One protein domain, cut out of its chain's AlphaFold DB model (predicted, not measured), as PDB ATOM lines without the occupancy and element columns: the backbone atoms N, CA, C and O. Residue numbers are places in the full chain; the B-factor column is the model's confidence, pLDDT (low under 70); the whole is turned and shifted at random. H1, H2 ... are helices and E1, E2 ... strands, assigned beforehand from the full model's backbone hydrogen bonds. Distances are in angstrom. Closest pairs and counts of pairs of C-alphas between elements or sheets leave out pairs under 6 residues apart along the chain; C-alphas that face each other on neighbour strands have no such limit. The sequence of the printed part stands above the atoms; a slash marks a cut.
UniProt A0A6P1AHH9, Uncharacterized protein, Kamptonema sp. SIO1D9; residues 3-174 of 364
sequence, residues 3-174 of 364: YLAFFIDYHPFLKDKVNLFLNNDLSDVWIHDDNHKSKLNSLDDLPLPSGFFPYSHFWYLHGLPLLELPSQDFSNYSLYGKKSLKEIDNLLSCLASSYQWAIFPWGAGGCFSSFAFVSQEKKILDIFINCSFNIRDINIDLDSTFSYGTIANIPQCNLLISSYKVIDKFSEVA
ATOM      1  N   TYR A   3      49.494  19.646  45.029       98.31
ATOM      2  CA  TYR A   3      48.552  20.089  44.016       98.31
ATOM      3  C   TYR A   3      47.279  20.582  44.692       98.31
ATOM      4  O   TYR A   3      46.822  19.973  45.658       98.31
ATOM      5  N   LEU A   4      46.734  21.684  44.190       97.56
ATOM      6  CA  LEU A   4      45.625  22.405  44.804       97.56
ATOM      7  C   LEU A   4      44.627  22.818  43.724       97.56
ATOM      8  O   LEU A   4      45.042  23.220  42.638       97.56
ATOM      9  N   ALA A   5      43.332  22.744  44.006       97.38
ATOM     10  CA  ALA A   5      42.299  23.353  43.174       97.38
ATOM     11  C   ALA A   5      41.221  23.993  44.038       97.38
ATOM     12  O   ALA A   5      40.853  23.442  45.073       97.38
ATOM     13  N   PHE A   6      40.716  25.131  43.573       94.44
ATOM     14  CA  PHE A   6      39.687  25.910  44.241       94.44
ATOM     15  C   PHE A   6      38.432  25.976  43.388       94.44
ATOM     16  O   PHE A   6      38.504  26.135  42.166       94.44
ATOM     17  N   PHE A   7      37.285  25.891  44.042       92.50
ATOM     18  CA  PHE A   7      35.986  25.862  43.393       92.50
ATOM     19  C   PHE A   7      34.999  26.771  44.107       92.50
ATOM     20  O   PHE A   7      35.055  26.888  45.324       92.50
ATOM     21  N   ILE A   8      34.068  27.359  43.365       87.62
ATOM     22  CA  ILE A   8      32.916  28.061  43.936       87.62
ATOM     23  C   ILE A   8      32.034  27.057  44.688       87.62
ATOM     24  O   ILE A   8      31.739  25.975  44.169       87.62
ATOM     25  N   ASP A   9      31.584  27.420  45.889       79.88
ATOM     26  CA  ASP A   9      30.670  26.606  46.695       79.88
ATOM     27  C   ASP A   9      29.220  26.799  46.232       79.88
ATOM     28  O   ASP A   9      28.402  27.471  46.857       79.88
ATOM     29  N   TYR A  10      28.900  26.202  45.082       81.00
ATOM     30  CA  TYR A  10      27.518  25.987  44.666       81.00
ATOM     31  C   TYR A  10      27.069  24.599  45.132       81.00
ATOM     32  O   TYR A  10      27.521  23.586  44.595       81.00
ATOM     33  N   HIS A  11      26.166  24.536  46.114       77.44
ATOM     34  CA  HIS A  11      25.832  23.290  46.815       77.44
ATOM     35  C   HIS A  11      25.461  22.094  45.920       77.44
ATOM     36  O   HIS A  11      26.016  21.015  46.148       77.44
ATOM     37  N   PRO A  12      24.600  22.222  44.888       79.81
ATOM     38  CA  PRO A  12      24.334  21.108  43.977       79.81
ATOM     39  C   PRO A  12      25.599  20.601  43.276       79.81
ATOM     40  O   PRO A  12      25.809  19.395  43.170       79.81
ATOM     41  N   PHE A  13      26.486  21.506  42.855       85.12
ATOM     42  CA  PHE A  13      27.751  21.136  42.225       85.12
ATOM     43  C   PHE A  13      28.732  20.487  43.201       85.12
ATOM     44  O   PHE A  13      29.322  19.463  42.853       85.12
ATOM     45  N   LEU A  14      28.898  21.045  44.406       85.19
ATOM     46  CA  LEU A  14      29.765  20.469  45.435       85.19
ATOM     47  C   LEU A  14      29.311  19.047  45.780       85.19
ATOM     48  O   LEU A  14      30.124  18.124  45.743       85.19
ATOM     49  N   LYS A  15      28.009  18.853  46.029       81.44
ATOM     50  CA  LYS A  15      27.427  17.543  46.342       81.44
ATOM     51  C   LYS A  15      27.674  16.533  45.225       81.44
ATOM     52  O   LYS A  15      28.181  15.446  45.497       81.44
ATOM     53  N   ASP A  16      27.354  16.889  43.981       85.62
ATOM     54  CA  ASP A  16      27.583  16.022  42.822       85.62
ATOM     55  C   ASP A  16      29.065  15.652  42.691       85.62
ATOM     56  O   ASP A  16      29.406  14.483  42.515       85.62
ATOM     57  N   LYS A  17      29.957  16.646  42.786       90.38
ATOM     58  CA  LYS A  17      31.402  16.463  42.628       90.38
ATOM     59  C   LYS A  17      31.985  15.566  43.719       90.38
ATOM     60  O   LYS A  17      32.705  14.622  43.392       90.38
ATOM     61  N   VAL A  18      31.662  15.833  44.984       88.75
ATOM     62  CA  VAL A  18      32.110  15.029  46.130       88.75
ATOM     63  C   VAL A  18      31.584  13.606  46.000       88.75
ATOM     64  O   VAL A  18      32.372  12.671  46.061       88.75
ATOM     65  N   ASN A  19      30.292  13.421  45.720       87.69
ATOM     66  CA  ASN A  19      29.696  12.096  45.555       87.69
ATOM     67  C   ASN A  19      30.363  11.294  44.421       87.69
ATOM     68  O   ASN A  19      30.776  10.149  44.611       87.69
ATOM     69  N   LEU A  20      30.526  11.895  43.238       89.94
ATOM     70  CA  LEU A  20      31.172  11.249  42.090       89.94
ATOM     71  C   LEU A  20      32.633  10.887  42.370       89.94
ATOM     72  O   LEU A  20      33.097   9.833  41.941       89.94
ATOM     73  N   PHE A  21      33.362  11.747  43.082       91.50
ATOM     74  CA  PHE A  21      34.739  11.466  43.460       91.50
ATOM     75  C   PHE A  21      34.822  10.334  44.487       91.50
ATOM     76  O   PHE A  21      35.518   9.349  44.249       91.50
ATOM     77  N   LEU A  22      34.050  10.439  45.571       88.88
ATOM     78  CA  LEU A  22      34.038   9.478  46.667       88.88
ATOM     79  C   LEU A  22      33.621   8.081  46.216       88.88
ATOM     80  O   LEU A  22      34.229   7.125  46.670       88.88
ATOM     81  N   ASN A  23      32.693   7.935  45.262       85.75
ATOM     82  CA  ASN A  23      32.344   6.634  44.664       85.75
ATOM     83  C   ASN A  23      33.556   5.826  44.158       85.75
ATOM     84  O   ASN A  23      33.476   4.602  44.066       85.75
ATOM     85  N   ASN A  24      34.661   6.491  43.809       79.12
ATOM     86  CA  ASN A  24      35.880   5.834  43.344       79.12
ATOM     87  C   ASN A  24      36.871   5.511  44.474       79.12
ATOM     88  O   ASN A  24      37.804   4.748  44.234       79.12
ATOM     89  N   ASP A  25      36.697   6.097  45.663       72.69
ATOM     90  CA  ASP A  25      37.678   6.073  46.752       72.69
ATOM     91  C   ASP A  25      37.011   6.300  48.129       72.69
ATOM     92  O   ASP A  25      37.210   7.321  48.788       72.69
ATOM     93  N   LEU A  26      36.139   5.365  48.542       77.75
ATOM     94  CA  LEU A  26      35.413   5.430  49.827       77.75
ATOM     95  C   LEU A  26      36.201   4.875  51.019       77.75
ATOM     96  O   LEU A  26      35.810   5.092  52.167       77.75
ATOM     97  N   SER A  27      37.262   4.103  50.784       78.50
ATOM     98  CA  SER A  27      38.007   3.481  51.878       78.50
ATOM     99  C   SER A  27      38.680   4.545  52.735       78.50
ATOM    100  O   SER A  27      39.332   5.425  52.212       78.50
ATOM    101  N   ASP A  28      38.559   4.455  54.059       85.56
ATOM    102  CA  ASP A  28      39.332   5.293  54.990       85.56
ATOM    103  C   ASP A  28      39.157   6.816  54.824       85.56
ATOM    104  O   ASP A  28      40.052   7.602  55.146       85.56
ATOM    105  N   VAL A  29      37.959   7.230  54.405       88.19
ATOM    106  CA  VAL A  29      37.529   8.631  54.426       88.19
ATOM    107  C   VAL A  29      36.966   8.991  55.801       88.19
ATOM    108  O   VAL A  29      36.150   8.270  56.381       88.19
ATOM    109  N   TRP A  30      37.385  10.140  56.316       86.75
ATOM    110  CA  TRP A  30      36.895  10.733  57.553       86.75
ATOM    111  C   TRP A  30      36.192  12.049  57.260       86.75
ATOM    112  O   TRP A  30      36.698  12.866  56.491       86.75
ATOM    113  N   ILE A  31      35.053  12.252  57.913       84.38
ATOM    114  CA  ILE A  31      34.346  13.525  57.941       84.38
ATOM    115  C   ILE A  31      34.666  14.206  59.265       84.38
ATOM    116  O   ILE A  31      34.609  13.592  60.335       84.38
ATOM    117  N   HIS A  32      35.036  15.473  59.171       80.62
ATOM    118  CA  HIS A  32      35.240  16.357  60.305       80.62
ATOM    119  C   HIS A  32      34.344  17.587  60.148       80.62
ATOM    120  O   HIS A  32      34.330  18.202  59.081       80.62
ATOM    121  N   ASP A  33      33.627  17.939  61.212       73.88
ATOM    122  CA  ASP A  33      32.852  19.174  61.338       73.88
ATOM    123  C   ASP A  33      33.088  19.836  62.710       73.88
ATOM    124  O   ASP A  33      33.882  19.347  63.520       73.88
ATOM    125  N   ASP A  34      32.413  20.962  62.961       62.78
ATOM    126  CA  ASP A  34      32.554  21.762  64.187       62.78
ATOM    127  C   ASP A  34      32.198  21.001  65.476       62.78
ATOM    128  O   ASP A  34      32.601  21.400  66.566       62.78
ATOM    129  N   ASN A  35      31.456  19.898  65.379       59.09
ATOM    130  CA  ASN A  35      30.965  19.150  66.527       59.09
ATOM    131  C   ASN A  35      31.541  17.732  66.593       59.09
ATOM    132  O   ASN A  35      31.691  17.187  67.692       59.09
ATOM    133  N   HIS A  36      31.819  17.091  65.457       67.19
ATOM    134  CA  HIS A  36      31.978  15.647  65.337       67.19
ATOM    135  C   HIS A  36      33.096  15.246  64.361       67.19
ATOM    136  O   HIS A  36      33.368  15.877  63.340       67.19
ATOM    137  N   LYS A  37      33.726  14.111  64.676       76.62
ATOM    138  CA  LYS A  37      34.599  13.358  63.774       76.62
ATOM    139  C   LYS A  37      34.006  11.973  63.584       76.62
ATOM    140  O   LYS A  37      33.832  11.243  64.561       76.62
ATOM    141  N   SER A  38      33.757  11.585  62.344       82.00
ATOM    142  CA  SER A  38      33.216  10.269  62.010       82.00
ATOM    143  C   SER A  38      33.939   9.667  60.810       82.00
ATOM    144  O   SER A  38      34.501  10.367  59.968       82.00
ATOM    145  N   LYS A  39      33.968   8.335  60.750       85.06
ATOM    146  CA  LYS A  39      34.406   7.624  59.549       85.06
ATOM    147  C   LYS A  39      33.225   7.543  58.586       85.06
ATOM    148  O   LYS A  39      32.142   7.141  59.008       85.06
ATOM    149  N   LEU A  40      33.453   7.887  57.322       85.38
ATOM    150  CA  LEU A  40      32.483   7.710  56.247       85.38
ATOM    151  C   LEU A  40      32.496   6.235  55.824       85.38
ATOM    152  O   LEU A  40      33.500   5.753  55.304       85.38
ATOM    153  N   ASN A  41      31.417   5.501  56.096       83.38
ATOM    154  CA  ASN A  41      31.318   4.076  55.756       83.38
ATOM    155  C   ASN A  41      30.532   3.857  54.459       83.38
ATOM    156  O   ASN A  41      30.731   2.851  53.780       83.38
ATOM    157  N   SER A  42      29.643   4.788  54.121       83.44
ATOM    158  CA  SER A  42      28.830   4.767  52.911       83.44
ATOM    159  C   SER A  42      28.511   6.183  52.429       83.44
ATOM    160  O   SER A  42      28.589   7.141  53.191       83.44
ATOM    161  N   LEU A  43      28.096   6.327  51.169       82.12
ATOM    162  CA  LEU A  43      27.631   7.620  50.647       82.12
ATOM    163  C   LEU A  43      26.334   8.103  51.301       82.12
ATOM    164  O   LEU A  43      26.059   9.301  51.270       82.12
ATOM    165  N   ASP A  44      25.567   7.197  51.909       79.50
ATOM    166  CA  ASP A  44      24.365   7.549  52.660       79.50
ATOM    167  C   ASP A  44      24.708   8.262  53.978       79.50
ATOM    168  O   ASP A  44      23.859   8.969  54.519       79.50
ATOM    169  N   ASP A  45      25.954   8.147  54.468       74.81
ATOM    170  CA  ASP A  45      26.416   8.892  55.646       74.81
ATOM    171  C   ASP A  45      26.887  10.316  55.291       74.81
ATOM    172  O   ASP A  45      27.303  11.062  56.182       74.81
ATOM    173  N   LEU A  46      26.847  10.714  54.008       77.50
ATOM    174  CA  LEU A  46      27.138  12.095  53.637       77.50
ATOM    175  C   LEU A  46      26.123  13.021  54.312       77.50
ATOM    176  O   LEU A  46      24.913  12.793  54.198       77.50
ATOM    177  N   PRO A  47      26.584  14.089  54.982       71.44
ATOM    178  CA  PRO A  47      25.696  14.972  55.708       71.44
ATOM    179  C   PRO A  47      24.637  15.535  54.763       71.44
ATOM    180  O   PRO A  47      24.922  16.041  53.669       71.44
ATOM    181  N   LEU A  48      23.380  15.412  55.187       60.25
ATOM    182  CA  LEU A  48      22.289  16.082  54.508       60.25
ATOM    183  C   LEU A  48      22.423  17.580  54.772       60.25
ATOM    184  O   LEU A  48      22.719  17.978  55.900       60.25
ATOM    185  N   PRO A  49      22.188  18.420  53.760       55.44
ATOM    186  CA  PRO A  49      22.280  19.840  53.962       55.44
ATOM    187  C   PRO A  49      21.157  20.289  54.898       55.44
ATOM    188  O   PRO A  49      19.985  20.167  54.547       55.44
ATOM    189  N   SER A  50      21.492  20.806  56.079       45.25
ATOM    190  CA  SER A  50      20.534  21.483  56.954       45.25
ATOM    191  C   SER A  50      20.821  22.986  56.985       45.25
ATOM    192  O   SER A  50      21.867  23.401  57.480       45.25
ATOM    193  N   GLY A  51      19.884  23.803  56.494       48.69
ATOM    194  CA  GLY A  51      19.946  25.269  56.575       48.69
ATOM    195  C   GLY A  51      20.523  25.970  55.338       48.69
ATOM    196  O   GLY A  51      20.632  25.371  54.272       48.69
ATOM    197  N   PHE A  52      20.854  27.259  55.492       44.88
ATOM    198  CA  PHE A  52      21.337  28.149  54.419       44.88
ATOM    199  C   PHE A  52      22.824  27.960  54.050       44.88
ATOM    200  O   PHE A  52      23.206  28.347  52.953       44.88
ATOM    201  N   PHE A  53      23.649  27.359  54.925       49.66
ATOM    202  CA  PHE A  53      25.102  27.169  54.711       49.66
ATOM    203  C   PHE A  53      25.603  25.730  54.967       49.66
ATOM    204  O   PHE A  53      26.530  25.511  55.742       49.66
ATOM    205  N   PRO A  54      24.978  24.697  54.392       49.75
ATOM    206  CA  PRO A  54      25.138  23.336  54.881       49.75
ATOM    207  C   PRO A  54      26.493  22.659  54.646       49.75
ATOM    208  O   PRO A  54      26.800  21.741  55.392       49.75
ATOM    209  N   TYR A  55      27.292  23.028  53.637       50.62
ATOM    210  CA  TYR A  55      28.491  22.246  53.268       50.62
ATOM    211  C   TYR A  55      29.834  22.941  53.482       50.62
ATOM    212  O   TYR A  55      30.869  22.275  53.467       50.62
ATOM    213  N   SER A  56      29.819  24.234  53.802       55.09
ATOM    214  CA  SER A  56      30.999  25.039  54.134       55.09
ATOM    215  C   SER A  56      31.608  24.714  55.509       55.09
ATOM    216  O   SER A  56      32.463  25.452  55.990       55.09
ATOM    217  N   HIS A  57      31.195  23.610  56.136       66.19
ATOM    218  CA  HIS A  57      31.672  23.153  57.446       66.19
ATOM    219  C   HIS A  57      32.362  21.786  57.398       66.19
ATOM    220  O   HIS A  57      33.121  21.454  58.305       66.19
ATOM    221  N   PHE A  58      32.125  20.988  56.352       77.44
ATOM    222  CA  PHE A  58      32.594  19.605  56.321       77.44
ATOM    223  C   PHE A  58      33.946  19.480  55.635       77.44
ATOM    224  O   PHE A  58      34.130  19.876  54.484       77.44
ATOM    225  N   TRP A  59      34.877  18.849  56.337       86.31
ATOM    226  CA  TRP A  59      36.166  18.441  55.808       86.31
ATOM    227  C   TRP A  59      36.113  16.946  55.510       86.31
ATOM    228  O   TRP A  59      35.797  16.149  56.392       86.31
ATOM    229  N   TYR A  60      36.457  16.563  54.283       88.31
ATOM    230  CA  TYR A  60      36.592  15.170  53.868       88.31
ATOM    231  C   TYR A  60      38.076  14.846  53.732       88.31
ATOM    232  O   TYR A  60      38.768  15.433  52.899       88.31
ATOM    233  N   LEU A  61      38.568  13.929  54.560       89.50
ATOM    234  CA  LEU A  61      39.990  13.625  54.700       89.50
ATOM    235  C   LEU A  61      40.233  12.144  54.414       89.50
ATOM    236  O   LEU A  61      39.645  11.293  55.080       89.50
ATOM    237  N   HIS A  62      41.112  11.828  53.463       91.31
ATOM    238  CA  HIS A  62      41.439  10.443  53.119       91.31
ATOM    239  C   HIS A  62      42.810  10.021  53.630       91.31
ATOM    240  O   HIS A  62      43.836  10.639  53.316       91.31
ATOM    241  N   GLY A  63      42.813   8.936  54.403       84.81
ATOM    242  CA  GLY A  63      44.001   8.344  55.000       84.81
ATOM    243  C   GLY A  63      43.845   8.087  56.496       84.81
ATOM    244  O   GLY A  63      42.780   8.264  57.093       84.81
ATOM    245  N   LEU A  64      44.937   7.649  57.124       69.56
ATOM    246  CA  LEU A  64      44.941   7.407  58.561       69.56
ATOM    247  C   LEU A  64      44.728   8.733  59.305       69.56
ATOM    248  O   LEU A  64      45.441   9.703  59.043       69.56
ATOM    249  N   PRO A  65      43.780   8.794  60.252       61.06
ATOM    250  CA  PRO A  65      43.566   9.998  61.028       61.06
ATOM    251  C   PRO A  65      44.830  10.288  61.840       61.06
ATOM    252  O   PRO A  65      45.163   9.527  62.749       61.06
ATOM    253  N   LEU A  66      45.516  11.398  61.563       56.88
ATOM    254  CA  LEU A  66      46.488  11.912  62.522       56.88
ATOM    255  C   LEU A  66      45.742  12.230  63.820       56.88
ATOM    256  O   LEU A  66      44.725  12.927  63.826       56.88
ATOM    257  N   LEU A  67      46.237  11.656  64.917       48.53
ATOM    258  CA  LEU A  67      45.713  11.846  66.270       48.53
ATOM    259  C   LEU A  67      45.876  13.292  66.763       48.53
ATOM    260  O   LEU A  67      45.218  13.679  67.721       48.53
ATOM    261  N   GLU A  68      46.697  14.100  66.089       48.88
ATOM    262  CA  GLU A  68      47.005  15.473  66.485       48.88
ATOM    263  C   GLU A  68      47.141  16.362  65.245       48.88
ATOM    264  O   GLU A  68      48.236  16.722  64.815       48.88
ATOM    265  N   LEU A  69      46.011  16.745  64.646       52.59
ATOM    266  CA  LEU A  69      45.990  18.041  63.970       52.59
ATOM    267  C   LEU A  69      46.258  19.108  65.042       52.59
ATOM    268  O   LEU A  69      45.710  19.004  66.145       52.59
ATOM    269  N   PRO A  70      47.117  20.105  64.779       42.56
ATOM    270  CA  PRO A  70      47.414  21.129  65.768       42.56
ATOM    271  C   PRO A  70      46.113  21.851  66.143       42.56
ATOM    272  O   PRO A  70      45.508  22.506  65.306       42.56
ATOM    273  N   SER A  71      45.687  21.727  67.400       43.47
ATOM    274  CA  SER A  71      44.415  22.192  67.982       43.47
ATOM    275  C   SER A  71      43.144  21.429  67.556       43.47
ATOM    276  O   SER A  71      42.777  21.353  66.390       43.47
ATOM    277  N   GLN A  72      42.458  20.884  68.567       42.59
ATOM    278  CA  GLN A  72      41.226  20.080  68.508       42.59
ATOM    279  C   GLN A  72      39.966  20.893  68.158       42.59
ATOM    280  O   GLN A  72      38.861  20.469  68.478       42.59
ATOM    281  N   ASP A  73      40.112  22.051  67.520       46.69
ATOM    282  CA  ASP A  73      39.007  22.980  67.312       46.69
ATOM    283  C   ASP A  73      39.014  23.462  65.859       46.69
ATOM    284  O   ASP A  73      39.589  24.495  65.511       46.69
ATOM    285  N   PHE A  74      38.430  22.648  64.976       47.94
ATOM    286  CA  PHE A  74      38.270  22.961  63.551       47.94
ATOM    287  C   PHE A  74      37.434  24.227  63.311       47.94
ATOM    288  O   PHE A  74      37.607  24.874  62.280       47.94
ATOM    289  N   SER A  75      36.657  24.661  64.307       43.97
ATOM    290  CA  SER A  75      35.983  25.961  64.327       43.97
ATOM    291  C   SER A  75      36.973  27.148  64.247       43.97
ATOM    292  O   SER A  75      36.702  28.146  63.573       43.97
ATOM    293  N   ASN A  76      38.192  27.005  64.798       41.88
ATOM    294  CA  ASN A  76      39.309  27.961  64.645       41.88
ATOM    295  C   ASN A  76      40.037  27.841  63.289       41.88
ATOM    296  O   ASN A  76      40.936  28.631  62.981       41.88
ATOM    297  N   TYR A  77      39.692  26.831  62.486       47.47
ATOM    298  CA  TYR A  77      40.110  26.683  61.094       47.47
ATOM    299  C   TYR A  77      39.051  27.161  60.107       47.47
ATOM    300  O   TYR A  77      39.306  27.070  58.902       47.47
ATOM    301  N   SER A  78      37.931  27.730  60.577       49.03
ATOM    302  CA  SER A  78      37.183  28.650  59.727       49.03
ATOM    303  C   SER A  78      38.201  29.654  59.179       49.03
ATOM    304  O   SER A  78      38.974  30.276  59.910       49.03
ATOM    305  N   LEU A  79      38.347  29.695  57.855       51.16
ATOM    306  CA  LEU A  79      39.373  30.532  57.224       51.16
ATOM    307  C   LEU A  79      39.078  32.023  57.431       51.16
ATOM    308  O   LEU A  79      39.969  32.852  57.260       51.16
ATOM    309  N   TYR A  80      37.877  32.329  57.932       45.47
ATOM    310  CA  TYR A  80      37.580  33.515  58.719       45.47
ATOM    311  C   TYR A  80      38.544  33.677  59.899       45.47
ATOM    312  O   TYR A  80      38.295  33.244  61.019       45.47
ATOM    313  N   GLY A  81      39.666  34.345  59.639       47.28
ATOM    314  CA  GLY A  81      40.627  34.731  60.667       47.28
ATOM    315  C   GLY A  81      42.049  34.216  60.472       47.28
ATOM    316  O   GLY A  81      42.870  34.421  61.370       47.28
ATOM    317  N   LYS A  82      42.399  33.595  59.332       55.12
ATOM    318  CA  LYS A  82      43.822  33.401  58.989       55.12
ATOM    319  C   LYS A  82      44.477  34.765  58.787       55.12
ATOM    320  O   LYS A  82      44.173  35.479  57.845       55.12
ATOM    321  N   LYS A  83      45.418  35.126  59.655       63.97
ATOM    322  CA  LYS A  83      46.001  36.474  59.707       63.97
ATOM    323  C   LYS A  83      47.114  36.686  58.685       63.97
ATOM    324  O   LYS A  83      47.599  37.806  58.548       63.97
ATOM    325  N   SER A  84      47.575  35.633  58.005       80.19
ATOM    326  CA  SER A  84      48.684  35.744  57.056       80.19
ATOM    327  C   SER A  84      48.757  34.627  56.013       80.19
ATOM    328  O   SER A  84      48.412  33.471  56.265       80.19
ATOM    329  N   LEU A  85      49.367  34.949  54.869       87.88
ATOM    330  CA  LEU A  85      49.747  33.978  53.834       87.88
ATOM    331  C   LEU A  85      50.622  32.823  54.362       87.88
ATOM    332  O   LEU A  85      50.522  31.700  53.878       87.88
ATOM    333  N   LYS A  86      51.450  33.070  55.386       86.88
ATOM    334  CA  LYS A  86      52.294  32.037  56.008       86.88
ATOM    335  C   LYS A  86      51.460  30.967  56.717       86.88
ATOM    336  O   LYS A  86      51.802  29.789  56.669       86.88
ATOM    337  N   GLU A  87      50.390  31.363  57.399       84.62
ATOM    338  CA  GLU A  87      49.492  30.412  58.067       84.62
ATOM    339  C   GLU A  87      48.717  29.574  57.049       84.62
ATOM    340  O   GLU A  87      48.520  28.381  57.275       84.62
ATOM    341  N   ILE A  88      48.345  30.175  55.915       87.19
ATOM    342  CA  ILE A  88      47.757  29.466  54.775       87.19
ATOM    343  C   ILE A  88      48.741  28.430  54.211       87.19
ATOM    344  O   ILE A  88      48.378  27.263  54.072       87.19
ATOM    345  N   ASP A  89      49.994  28.816  53.952       90.69
ATOM    346  CA  ASP A  89      51.022  27.888  53.461       90.69
ATOM    347  C   ASP A  89      51.230  26.706  54.418       90.69
ATOM    348  O   ASP A  89      51.305  25.555  53.983       90.69
ATOM    349  N   ASN A  90      51.289  26.979  55.726       87.19
ATOM    350  CA  ASN A  90      51.442  25.951  56.753       87.19
ATOM    351  C   ASN A  90      50.255  24.979  56.767       87.19
ATOM    352  O   ASN A  90      50.466  23.769  56.848       87.19
ATOM    353  N   LEU A  91      49.023  25.494  56.674       85.81
ATOM    354  CA  LEU A  91      47.812  24.674  56.624       85.81
ATOM    355  C   LEU A  91      47.817  23.760  55.395       85.81
ATOM    356  O   LEU A  91      47.671  22.547  55.534       85.81
ATOM    357  N   LEU A  92      48.033  24.322  54.205       90.88
ATOM    358  CA  LEU A  92      48.027  23.565  52.952       90.88
ATOM    359  C   LEU A  92      49.138  22.514  52.917       90.88
ATOM    360  O   LEU A  92      48.901  21.373  52.521       90.88
ATOM    361  N   SER A  93      50.338  22.871  53.389       90.00
ATOM    362  CA  SER A  93      51.445  21.923  53.511       90.00
ATOM    363  C   SER A  93      51.114  20.796  54.486       90.00
ATOM    364  O   SER A  93      51.414  19.643  54.183       90.00
ATOM    365  N   CYS A  94      50.503  21.110  55.632       87.38
ATOM    366  CA  CYS A  94      50.103  20.121  56.627       87.38
ATOM    367  C   CYS A  94      49.058  19.159  56.058       87.38
ATOM    368  O   CYS A  94      49.244  17.949  56.160       87.38
ATOM    369  N   LEU A  95      48.011  19.665  55.399       88.19
ATOM    370  CA  LEU A  95      46.982  18.824  54.779       88.19
ATOM    371  C   LEU A  95      47.583  17.900  53.722       88.19
ATOM    372  O   LEU A  95      47.361  16.692  53.767       88.19
ATOM    373  N   ALA A  96      48.408  18.448  52.829       91.38
ATOM    374  CA  ALA A  96      49.049  17.670  51.781       91.38
ATOM    375  C   ALA A  96      50.014  16.606  52.327       91.38
ATOM    376  O   ALA A  96      50.158  15.555  51.720       91.38
ATOM    377  N   SER A  97      50.725  16.860  53.432       89.00
ATOM    378  CA  SER A  97      51.634  15.866  54.030       89.00
ATOM    379  C   SER A  97      50.930  14.810  54.874       89.00
ATOM    380  O   SER A  97      51.500  13.753  55.124       89.00
ATOM    381  N   SER A  98      49.732  15.127  55.354       86.19
ATOM    382  CA  SER A  98      48.997  14.320  56.328       86.19
ATOM    383  C   SER A  98      48.020  13.351  55.683       86.19
ATOM    384  O   SER A  98      47.782  12.271  56.216       86.19
ATOM    385  N   TYR A  99      47.454  13.749  54.547       89.31
ATOM    386  CA  TYR A  99      46.386  13.032  53.871       89.31
ATOM    387  C   TYR A  99      46.771  12.764  52.427       89.31
ATOM    388  O   TYR A  99      47.481  13.552  51.799       89.31
ATOM    389  N   GLN A 100      46.264  11.665  51.877       92.62
ATOM    390  CA  GLN A 100      46.432  11.402  50.451       92.62
ATOM    391  C   GLN A 100      45.687  12.456  49.626       92.62
ATOM    392  O   GLN A 100      46.198  12.951  48.616       92.62
ATOM    393  N   TRP A 101      44.499  12.833  50.091       94.31
ATOM    394  CA  TRP A 101      43.765  13.993  49.619       94.31
ATOM    395  C   TRP A 101      42.870  14.562  50.723       94.31
ATOM    396  O   TRP A 101      42.488  13.858  51.661       94.31
ATOM    397  N   ALA A 102      42.538  15.845  50.602       92.62
ATOM    398  CA  ALA A 102      41.577  16.518  51.465       92.62
ATOM    399  C   ALA A 102      40.683  17.463  50.653       92.62
ATOM    400  O   ALA A 102      41.180  18.197  49.796       92.62
ATOM    401  N   ILE A 103      39.382  17.453  50.953       92.12
ATOM    402  CA  ILE A 103      38.384  18.422  50.484       92.12
ATOM    403  C   ILE A 103      37.940  19.220  51.700       92.12
ATOM    404  O   ILE A 103      37.554  18.628  52.707       92.12
ATOM    405  N   PHE A 104      38.007  20.542  51.629       86.75
ATOM    406  CA  PHE A 104      37.736  21.391  52.783       86.75
ATOM    407  C   PHE A 104      37.144  22.741  52.366       86.75
ATOM    408  O   PHE A 104      37.399  23.199  51.247       86.75
ATOM    409  N   PRO A 105      36.358  23.384  53.243       82.69
ATOM    410  CA  PRO A 105      35.818  24.714  52.991       82.69
ATOM    411  C   PRO A 105      36.928  25.745  52.759       82.69
ATOM    412  O   PRO A 105      37.998  25.662  53.367       82.69
ATOM    413  N   TRP A 106      36.679  26.719  51.883       84.44
ATOM    414  CA  TRP A 106      37.609  27.798  51.547       84.44
ATOM    415  C   TRP A 106      36.890  29.137  51.308       84.44
ATOM    416  O   TRP A 106      35.719  29.183  50.940       84.44
ATOM    417  N   GLY A 107      37.588  30.261  51.468       75.31
ATOM    418  CA  GLY A 107      37.015  31.594  51.219       75.31
ATOM    419  C   GLY A 107      36.292  32.195  52.427       75.31
ATOM    420  O   GLY A 107      36.476  31.735  53.555       75.31
ATOM    421  N   ALA A 108      35.512  33.255  52.187       65.25
ATOM    422  CA  ALA A 108      34.688  33.894  53.208       65.25
ATOM    423  C   ALA A 108      33.280  33.249  53.212       65.25
ATOM    424  O   ALA A 108      32.698  32.894  52.187       65.25
ATOM    425  N   GLY A 109      32.732  32.999  54.388       58.97
ATOM    426  CA  GLY A 109      31.357  32.530  54.570       58.97
ATOM    427  C   GLY A 109      30.346  33.646  54.303       58.97
ATOM    428  O   GLY A 109      30.281  34.633  55.022       58.97
ATOM    429  N   GLY A 110      29.537  33.476  53.261       57.72
ATOM    430  CA  GLY A 110      28.560  34.472  52.818       57.72
ATOM    431  C   GLY A 110      29.020  35.313  51.623       57.72
ATOM    432  O   GLY A 110      28.168  35.776  50.873       57.72
ATOM    433  N   CYS A 111      30.330  35.445  51.381       64.00
ATOM    434  CA  CYS A 111      30.907  36.122  50.210       64.00
ATOM    435  C   CYS A 111      32.117  35.343  49.687       64.00
ATOM    436  O   CYS A 111      32.962  34.936  50.473       64.00
ATOM    437  N   PHE A 112      32.262  35.150  48.376       73.44
ATOM    438  CA  PHE A 112      33.340  34.319  47.818       73.44
ATOM    439  C   PHE A 112      33.393  32.896  48.401       73.44
ATOM    440  O   PHE A 112      34.472  32.317  48.570       73.44
ATOM    441  N   SER A 113      32.231  32.333  48.745       77.94
ATOM    442  CA  SER A 113      32.151  30.995  49.325       77.94
ATOM    443  C   SER A 113      32.693  29.964  48.340       77.94
ATOM    444  O   SER A 113      32.312  29.911  47.167       77.94
ATOM    445  N   SER A 114      33.653  29.177  48.811       84.50
ATOM    446  CA  SER A 114      34.427  28.269  47.979       84.50
ATOM    447  C   SER A 114      34.812  27.011  48.752       84.50
ATOM    448  O   SER A 114      34.615  26.888  49.959       84.50
ATOM    449  N   PHE A 115      35.367  26.038  48.049       89.06
ATOM    450  CA  PHE A 115      36.010  24.886  48.660       89.06
ATOM    451  C   PHE A 115      37.298  24.568  47.918       89.06
ATOM    452  O   PHE A 115      37.476  24.909  46.744       89.06
ATOM    453  N   ALA A 116      38.208  23.908  48.617       92.56
ATOM    454  CA  ALA A 116      39.509  23.537  48.107       92.56
ATOM    455  C   ALA A 116      39.690  22.021  48.129       92.56
ATOM    456  O   ALA A 116      39.172  21.314  48.995       92.56
ATOM    457  N   PHE A 117      40.461  21.533  47.167       95.44
ATOM    458  CA  PHE A 117      40.968  20.171  47.123       95.44
ATOM    459  C   PHE A 117      42.489  20.208  47.117       95.44
ATOM    460  O   PHE A 117      43.074  20.908  46.290       95.44
ATOM    461  N   VAL A 118      43.129  19.413  47.972       96.12
ATOM    462  CA  VAL A 118      44.589  19.290  48.025       96.12
ATOM    463  C   VAL A 118      45.028  17.830  47.988       96.12
ATOM    464  O   VAL A 118      44.406  16.970  48.605       96.12
ATOM    465  N   SER A 119      46.116  17.543  47.271       95.75
ATOM    466  CA  SER A 119      46.773  16.229  47.250       95.75
ATOM    467  C   SER A 119      48.245  16.360  46.856       95.75
ATOM    468  O   SER A 119      48.622  17.281  46.132       95.75
ATOM    469  N   GLN A 120      49.100  15.426  47.271       95.94
ATOM    470  CA  GLN A 120      50.458  15.313  46.719       95.94
ATOM    471  C   GLN A 120      50.494  14.655  45.336       95.94
ATOM    472  O   GLN A 120      51.494  14.769  44.622       95.94
ATOM    473  N   GLU A 121      49.410  14.004  44.920       95.44
ATOM    474  CA  GLU A 121      49.352  13.244  43.681       95.44
ATOM    475  C   GLU A 121      48.586  14.001  42.594       95.44
ATOM    476  O   GLU A 121      47.366  14.161  42.650       95.44
ATOM    477  N   LYS A 122      49.292  14.392  41.523       96.38
ATOM    478  CA  LYS A 122      48.669  15.057  40.364       96.38
ATOM    479  C   LYS A 122      47.508  14.246  39.792       96.38
ATOM    480  O   LYS A 122      46.492  14.811  39.414       96.38
ATOM    481  N   LYS A 123      47.664  12.920  39.723       96.38
ATOM    482  CA  LYS A 123      46.651  12.026  39.156       96.38
ATOM    483  C   LYS A 123      45.332  12.113  39.928       96.38
ATOM    484  O   LYS A 123      44.280  12.116  39.301       96.38
ATOM    485  N   ILE A 124      45.386  12.211  41.256       94.94
ATOM    486  CA  ILE A 124      44.187  12.321  42.092       94.94
ATOM    487  C   ILE A 124      43.535  13.692  41.896       94.94
ATOM    488  O   ILE A 124      42.326  13.755  41.685       94.94
ATOM    489  N   LEU A 125      44.330  14.772  41.852       96.12
ATOM    490  CA  LEU A 125      43.819  16.099  41.486       96.12
ATOM    491  C   LEU A 125      43.114  16.067  40.120       96.12
ATOM    492  O   LEU A 125      42.002  16.570  39.993       96.12
ATOM    493  N   ASP A 126      43.748  15.481  39.101       96.75
ATOM    494  CA  ASP A 126      43.183  15.402  37.752       96.75
ATOM    495  C   ASP A 126      41.849  14.631  37.762       96.75
ATOM    496  O   ASP A 126      40.909  15.031  37.075       96.75
ATOM    497  N   ILE A 127      41.731  13.556  38.553       95.44
ATOM    498  CA  ILE A 127      40.468  12.823  38.732       95.44
ATOM    499  C   ILE A 127      39.414  13.729  39.382       95.44
ATOM    500  O   ILE A 127      38.304  13.825  38.865       95.44
ATOM    501  N   PHE A 128      39.754  14.439  40.461       95.44
ATOM    502  CA  PHE A 128      38.819  15.328  41.160       95.44
ATOM    503  C   PHE A 128      38.357  16.523  40.309       95.44
ATOM    504  O   PHE A 128      37.194  16.933  40.343       95.44
ATOM    505  N   ILE A 129      39.253  17.109  39.512       96.00
ATOM    506  CA  ILE A 129      38.904  18.207  38.602       96.00
ATOM    507  C   ILE A 129      37.937  17.721  37.518       96.00
ATOM    508  O   ILE A 129      37.015  18.460  37.172       96.00
ATOM    509  N   ASN A 130      38.132  16.502  37.006       95.31
ATOM    510  CA  ASN A 130      37.434  15.994  35.822       95.31
ATOM    511  C   ASN A 130      36.260  15.048  36.124       95.31
ATOM    512  O   ASN A 130      35.586  14.624  35.188       95.31
ATOM    513  N   CYS A 131      35.981  14.716  37.390       93.31
ATOM    514  CA  CYS A 131      34.860  13.836  37.739       93.31
ATOM    515  C   CYS A 131      33.487  14.465  37.441       93.31
ATOM    516  O   CYS A 131      32.496  13.746  37.344       93.31
ATOM    517  N   SER A 132      33.415  15.788  37.259       90.88
ATOM    518  CA  SER A 132      32.200  16.503  36.875       90.88
ATOM    519  C   SER A 132      32.512  17.729  36.004       90.88
ATOM    520  O   SER A 132      33.614  18.277  36.034       90.88
ATOM    521  N   PHE A 133      31.534  18.181  35.206       92.00
ATOM    522  CA  PHE A 133      31.664  19.430  34.448       92.00
ATOM    523  C   PHE A 133      31.764  20.638  35.385       92.00
ATOM    524  O   PHE A 133      30.836  20.882  36.159       92.00
ATOM    525  N   ASN A 134      32.854  21.401  35.257       92.44
ATOM    526  CA  ASN A 134      33.118  22.609  36.046       92.44
ATOM    527  C   ASN A 134      32.418  23.864  35.493       92.44
ATOM    528  O   ASN A 134      32.360  24.868  36.188       92.44
ATOM    529  N   ILE A 135      31.889  23.819  34.267       90.88
ATOM    530  CA  ILE A 135      31.079  24.899  33.687       90.88
ATOM    531  C   ILE A 135      29.628  24.443  33.682       90.88
ATOM    532  O   ILE A 135      29.324  23.404  33.089       90.88
ATOM    533  N   ARG A 136      28.744  25.192  34.345       87.00
ATOM    534  CA  ARG A 136      27.309  24.886  34.415       87.00
ATOM    535  C   ARG A 136      26.477  26.157  34.498       87.00
ATOM    536  O   ARG A 136      26.938  27.183  34.991       87.00
ATOM    537  N   ASP A 137      25.238  26.060  34.042       84.12
ATOM    538  CA  ASP A 137      24.228  27.068  34.347       84.12
ATOM    539  C   ASP A 137      23.842  26.917  35.817       84.12
ATOM    540  O   ASP A 137      23.538  25.807  36.270       84.12
ATOM    541  N   ILE A 138      23.884  28.016  36.564       78.19
ATOM    542  CA  ILE A 138      23.495  27.999  37.965       78.19
ATOM    543  C   ILE A 138      22.072  28.508  38.097       78.19
ATOM    544  O   ILE A 138      21.807  29.675  37.824       78.19
ATOM    545  N   ASN A 139      21.180  27.639  38.570       73.62
ATOM    546  CA  ASN A 139      19.821  28.011  38.934       73.62
ATOM    547  C   ASN A 139      19.745  28.194  40.451       73.62
ATOM    548  O   ASN A 139      20.072  27.275  41.208       73.62
ATOM    549  N   ILE A 140      19.326  29.381  40.874       68.56
ATOM    550  CA  ILE A 140      19.112  29.750  42.269       68.56
ATOM    551  C   ILE A 140      17.610  29.789  42.481       68.56
ATOM    552  O   ILE A 140      16.938  30.635  41.895       68.56
ATOM    553  N   ASP A 141      17.097  28.883  43.303       58.66
ATOM    554  CA  ASP A 141      15.738  28.997  43.819       58.66
ATOM    555  C   ASP A 141      15.787  29.989  44.986       58.66
ATOM    556  O   ASP A 141      16.381  29.703  46.028       58.66
ATOM    557  N   LEU A 142      15.291  31.209  44.773       57.25
ATOM    558  CA  LEU A 142      15.189  32.190  45.848       57.25
ATOM    559  C   LEU A 142      14.067  31.725  46.773       57.25
ATOM    560  O   LEU A 142      12.887  31.913  46.476       57.25
ATOM    561  N   ASP A 143      14.461  31.063  47.858       47.16
ATOM    562  CA  ASP A 143      13.534  30.481  48.814       47.16
ATOM    563  C   ASP A 143      12.537  31.535  49.330       47.16
ATOM    564  O   ASP A 143      12.855  32.709  49.544       47.16
ATOM    565  N   SER A 144      11.303  31.077  49.501       40.69
ATOM    566  CA  SER A 144      10.040  31.815  49.668       40.69
ATOM    567  C   SER A 144       9.922  32.799  50.853       40.69
ATOM    568  O   SER A 144       8.834  33.317  51.117       40.69
ATOM    569  N   THR A 145      11.007  33.088  51.577       42.94
ATOM    570  CA  THR A 145      11.046  34.069  52.677       42.94
ATOM    571  C   THR A 145      11.134  35.514  52.188       42.94
ATOM    572  O   THR A 145      10.684  36.421  52.887       42.94
ATOM    573  N   PHE A 146      11.612  35.728  50.961       43.16
ATOM    574  CA  PHE A 146      11.285  36.915  50.178       43.16
ATOM    575  C   PHE A 146      10.135  36.522  49.246       43.16
ATOM    576  O   PHE A 146      10.272  35.589  48.466       43.16
ATOM    577  N   SER A 147       8.984  37.186  49.362       35.00
ATOM    578  CA  SER A 147       7.658  36.788  48.849       35.00
ATOM    579  C   SER A 147       7.494  36.623  47.322       35.00
ATOM    580  O   SER A 147       6.380  36.746  46.815       35.00
ATOM    581  N   TYR A 148       8.559  36.372  46.563       40.62
ATOM    582  CA  TYR A 148       8.566  36.370  45.106       40.62
ATOM    583  C   TYR A 148       9.498  35.273  44.583       40.62
ATOM    584  O   TYR A 148      10.643  35.536  44.218       40.62
ATOM    585  N   GLY A 149       8.985  34.038  44.541       41.12
ATOM    586  CA  GLY A 149       9.677  32.872  43.987       41.12
ATOM    587  C   GLY A 149      10.124  33.117  42.550       41.12
ATOM    588  O   GLY A 149       9.341  32.984  41.608       41.12
ATOM    589  N   THR A 150      11.387  33.496  42.389       48.22
ATOM    590  CA  THR A 150      11.992  33.678  41.076       48.22
ATOM    591  C   THR A 150      13.296  32.919  41.012       48.22
ATOM    592  O   THR A 150      14.164  33.078  41.867       48.22
ATOM    593  N   ILE A 151      13.425  32.095  39.975       55.12
ATOM    594  CA  ILE A 151      14.651  31.364  39.695       55.12
ATOM    595  C   ILE A 151      15.601  32.316  38.975       55.12
ATOM    596  O   ILE A 151      15.358  32.694  37.824       55.12
ATOM    597  N   ALA A 152      16.692  32.687  39.632       63.34
ATOM    598  CA  ALA A 152      17.786  33.359  38.955       63.34
ATOM    599  C   ALA A 152      18.657  32.326  38.243       63.34
ATOM    600  O   ALA A 152      19.037  31.319  38.834       63.34
ATOM    601  N   ASN A 153      18.957  32.571  36.968       71.69
ATOM    602  CA  ASN A 153      19.842  31.717  36.184       71.69
ATOM    603  C   ASN A 153      21.093  32.507  35.797       71.69
ATOM    604  O   ASN A 153      20.986  33.483  35.052       71.69
ATOM    605  N   ILE A 154      22.251  32.061  36.286       76.38
ATOM    606  CA  ILE A 154      23.571  32.545  35.879       76.38
ATOM    607  C   ILE A 154      24.126  31.548  34.846       76.38
ATOM    608  O   ILE A 154      24.602  30.473  35.228       76.38
ATOM    609  N   PRO A 155      24.063  31.858  33.539       76.38
ATOM    610  CA  PRO A 155      24.435  30.908  32.499       76.38
ATOM    611  C   PRO A 155      25.951  30.704  32.430       76.38
ATOM    612  O   PRO A 155      26.724  31.654  32.556       76.38
ATOM    613  N   GLN A 156      26.364  29.469  32.138       82.81
ATOM    614  CA  GLN A 156      27.746  29.088  31.829       82.81
ATOM    615  C   GLN A 156      28.766  29.573  32.874       82.81
ATOM    616  O   GLN A 156      29.859  30.029  32.527       82.81
ATOM    617  N   CYS A 157      28.419  29.484  34.157       84.44
ATOM    618  CA  CYS A 157      29.321  29.860  35.233       84.44
ATOM    619  C   CYS A 157      30.458  28.840  35.347       84.44
ATOM    620  O   CYS A 157      30.220  27.629  35.384       84.44
ATOM    621  N   ASN A 158      31.699  29.326  35.403       89.69
ATOM    622  CA  ASN A 158      32.859  28.491  35.673       89.69
ATOM    623  C   ASN A 158      33.052  28.350  37.186       89.69
ATOM    624  O   ASN A 158      33.497  29.277  37.855       89.69
ATOM    625  N   LEU A 159      32.738  27.167  37.702       91.12
ATOM    626  CA  LEU A 159      32.824  26.828  39.117       91.12
ATOM    627  C   LEU A 159      34.238  26.419  39.540       91.12
ATOM    628  O   LEU A 159      34.497  26.352  40.733       91.12
ATOM    629  N   LEU A 160      35.157  26.144  38.606       94.44
ATOM    630  CA  LEU A 160      36.584  25.988  38.907       94.44
ATOM    631  C   LEU A 160      37.252  27.366  38.865       94.44
ATOM    632  O   LEU A 160      37.391  27.952  37.790       94.44
ATOM    633  N   ILE A 161      37.702  27.849  40.021       93.69
ATOM    634  CA  ILE A 161      38.349  29.157  40.172       93.69
ATOM    635  C   ILE A 161      39.772  29.092  39.612       93.69
ATOM    636  O   ILE A 161      40.141  29.845  38.711       93.69
ATOM    637  N   SER A 162      40.575  28.170  40.145       94.75
ATOM    638  CA  SER A 162      41.997  28.042  39.828       94.75
ATOM    639  C   SER A 162      42.531  26.669  40.244       94.75
ATOM    640  O   SER A 162      41.929  25.948  41.044       94.75
ATOM    641  N   SER A 163      43.674  26.280  39.675       96.44
ATOM    642  CA  SER A 163      44.412  25.087  40.097       96.44
ATOM    643  C   SER A 163      45.915  25.324  40.021       96.44
ATOM    644  O   SER A 163      46.400  26.010  39.118       96.44
ATOM    645  N   TYR A 164      46.656  24.750  40.965       96.69
ATOM    646  CA  TYR A 164      48.072  25.014  41.164       96.69
ATOM    647  C   TYR A 164      48.871  23.736  41.343       96.69
ATOM    648  O   TYR A 164      48.466  22.798  42.030       96.69
ATOM    649  N   LYS A 165      50.083  23.762  40.788       97.19
ATOM    650  CA  LYS A 165      51.201  22.946  41.254       97.19
ATOM    651  C   LYS A 165      52.036  23.814  42.189       97.19
ATOM    652  O   LYS A 165      52.730  24.716  41.727       97.19
ATOM    653  N   VAL A 166      51.991  23.523  43.481       96.81
ATOM    654  CA  VAL A 166      52.750  24.250  44.497       96.81
ATOM    655  C   VAL A 166      54.050  23.507  44.766       96.81
ATOM    656  O   VAL A 166      54.028  22.352  45.188       96.81
ATOM    657  N   ILE A 167      55.192  24.141  44.493       95.00
ATOM    658  CA  ILE A 167      56.512  23.537  44.733       95.00
ATOM    659  C   ILE A 167      56.858  23.659  46.218       95.00
ATOM    660  O   ILE A 167      56.954  22.627  46.892       95.00
ATOM    661  N   ASP A 168      56.911  24.903  46.703       91.19
ATOM    662  CA  ASP A 168      57.299  25.242  48.073       91.19
ATOM    663  C   ASP A 168      56.152  25.910  48.839       91.19
ATOM    664  O   ASP A 168      55.654  25.344  49.811       91.19
ATOM    665  N   LYS A 169      55.692  27.083  48.382       94.00
ATOM    666  CA  LYS A 169      54.634  27.866  49.038       94.00
ATOM    667  C   LYS A 169      53.535  28.257  48.065       94.00
ATOM    668  O   LYS A 169      53.807  28.658  46.934       94.00
ATOM    669  N   PHE A 170      52.287  28.165  48.509       93.94
ATOM    670  CA  PHE A 170      51.142  28.593  47.714       93.94
ATOM    671  C   PHE A 170      51.114  30.118  47.580       93.94
ATOM    672  O   PHE A 170      50.837  30.647  46.504       93.94
ATOM    673  N   SER A 171      51.510  30.833  48.631       91.81
ATOM    674  CA  SER A 171      51.604  32.295  48.644       91.81
ATOM    675  C   SER A 171      52.518  32.899  47.566       91.81
ATOM    676  O   SER A 171      52.396  34.081  47.244       91.81
ATOM    677  N   GLU A 172      53.424  32.114  46.979       93.25
ATOM    678  CA  GLU A 172      54.302  32.538  45.879       93.25
ATOM    679  C   GLU A 172      53.629  32.444  44.504       93.25
ATOM    680  O   GLU A 172      54.102  33.052  43.541       93.25
ATOM    681  N   VAL A 173      52.521  31.709  44.398       94.00
ATOM    682  CA  VAL A 173      51.788  31.494  43.142       94.00
ATOM    683  C   VAL A 173      50.363  32.041  43.160       94.00
ATOM    684  O   VAL A 173      49.796  32.199  42.079       94.00
ATOM    685  N   ALA A 174      49.831  32.380  44.338       93.62
ATOM    686  CA  ALA A 174      48.520  32.998  44.506       93.62
ATOM    687  C   ALA A 174      48.351  34.245  43.618       93.62
ATOM    688  O   ALA A 174      49.288  35.023  43.395       93.62
TER     689      ALA A 174
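AT A GLANCE: This is residues 3 to 174 of the 364 residues of an uncharacterized protein of Kamptonema sp. SIO1D9 (UniProt A0A6P1AHH9). What shape do these coordinates make? The core is one twisted sheet of seven strands, with helices H1 and H4 over one face and H3 over the other. The hairpin of E7 and E8 reaches out past the sheet as a two-stranded arm, and E8 runs on into the edge strand E9. What is it built of? The 172 printed residues hold four named helices and nine named strands, in the order E1 H1 E2 E3 E4 H2 H3 E5 E6 H4 E7 E8 E9; the class is mixed, helices and strands. The seven-stranded sheet has the order E3 - E2 - E4 - E5 - E6 - E1 - E9, all antiparallel. How spread out is it? It is compact, with a radius of gyration of the C-alphas of 16.3 A and spans of 48 by 35 by 33 A.

HOW THE PARTS SIT: How do the strands pair, beginning at residue 3? E1, residues 3 to 8, is antiparallel to the edge strand E9, residues 160 to 166, with N 4 and O 164 within hydrogen-bond range at 3.0 A, and to E6, residues 114 to 119, with N 5 and O 117 at 2.9 A. E6 forms a hairpin with E5, residues 101 to 106, where N 102 and O 118 are 3.0 A apart, and E5 is the antiparallel neighbour of E4, residues 59 to 62, where N 60 and O 103 are 2.8 A apart. E4 is antiparallel to E2, residues 29 to 32, with N 30 and O 61 at 2.8 A, and E2 forms a hairpin with the edge strand E3, residues 37 to 39, with N 31 and O 38 at 2.8 A. Which helices are on one face? H1, residues 11 to 22, is on the sheet at a height of 9.2 A, along the strands at 8 degrees to E6 on the local plane. On the same face, H4, residues 122 to 130, has a height of 8.5 A and runs along the strands at 4 degrees to E1 on the local plane; the closest C-alphas of E1 and H4 are those of Tyr 3 and Lys 122, 6.2 A apart. H1, with residues 17 to 21 alone, only just touches H4, with 3 pairs of C-alphas within 8 A, the closest those of Phe 21 and Phe 128 at 6.1 A; they run opposite ways at a steep tilt of 43 degrees. What is on the opposite face? H3, residues 85 to 98, has a height of 9.8 A and runs slantwise to the strands at 44 degrees to E6 on the local plane; with H1 and H4 on one face of the sheet and H3 on the other, the arrangement is three layers, helices on both faces of a sheet. The closest C-alphas of H3 and E6 are those of Ala 96 and Ser 119, 5.3 A apart. H2, residues 74 to 77, is only just not on the sheet, with 4 pairs of C-alphas within 10 A, and touches no helix. How are the arm and the helix backbones formed? E7, residues 135 to 141, and E8, residues 151 to 158, form a hairpin with N 138 and O 154 at 2.9 A. E8 bends by 60 degrees at residue 155. Every O i to N i+4 pair is within hydrogen-bond range in H1, H3 and H4; H2 is too short for such a pair, and its one O i to N i+3 pair is within range.

IN THESE COORDINATES: Where do the first elements lie? E1 begins at C-alpha 3, (48.552, 20.089, 44.016), and is 17.6 A long; H1 is 16.1 A long. Which later elements are long? H3, the longest helix by residues, begins at C-alpha 85, (49.747, 33.978, 53.834), and is 19.8 A long. E6 is 17.3 A, E7 18.8 A and E8 18.9 A long. Where does the last strand end? E9, 17.2 A long, ends at C-alpha 166, (52.750, 24.250, 44.497).

THE WHOLE: How large is it, and is it cut? The two C-alphas farthest apart, those of Ser 147 and Asp 168, are 51.0 A apart, and the printed part has no cut. Which links are long? The links from E3 to E4, 19 residues, and from E4 to H2, 11 residues, are long. Where is confidence low? The mean pLDDT of the printed part is 77.3, and 50 residues are under 70: residues 34 to 36, 48 to 57, 64 to 83, 108 to 111 and 140 to 152.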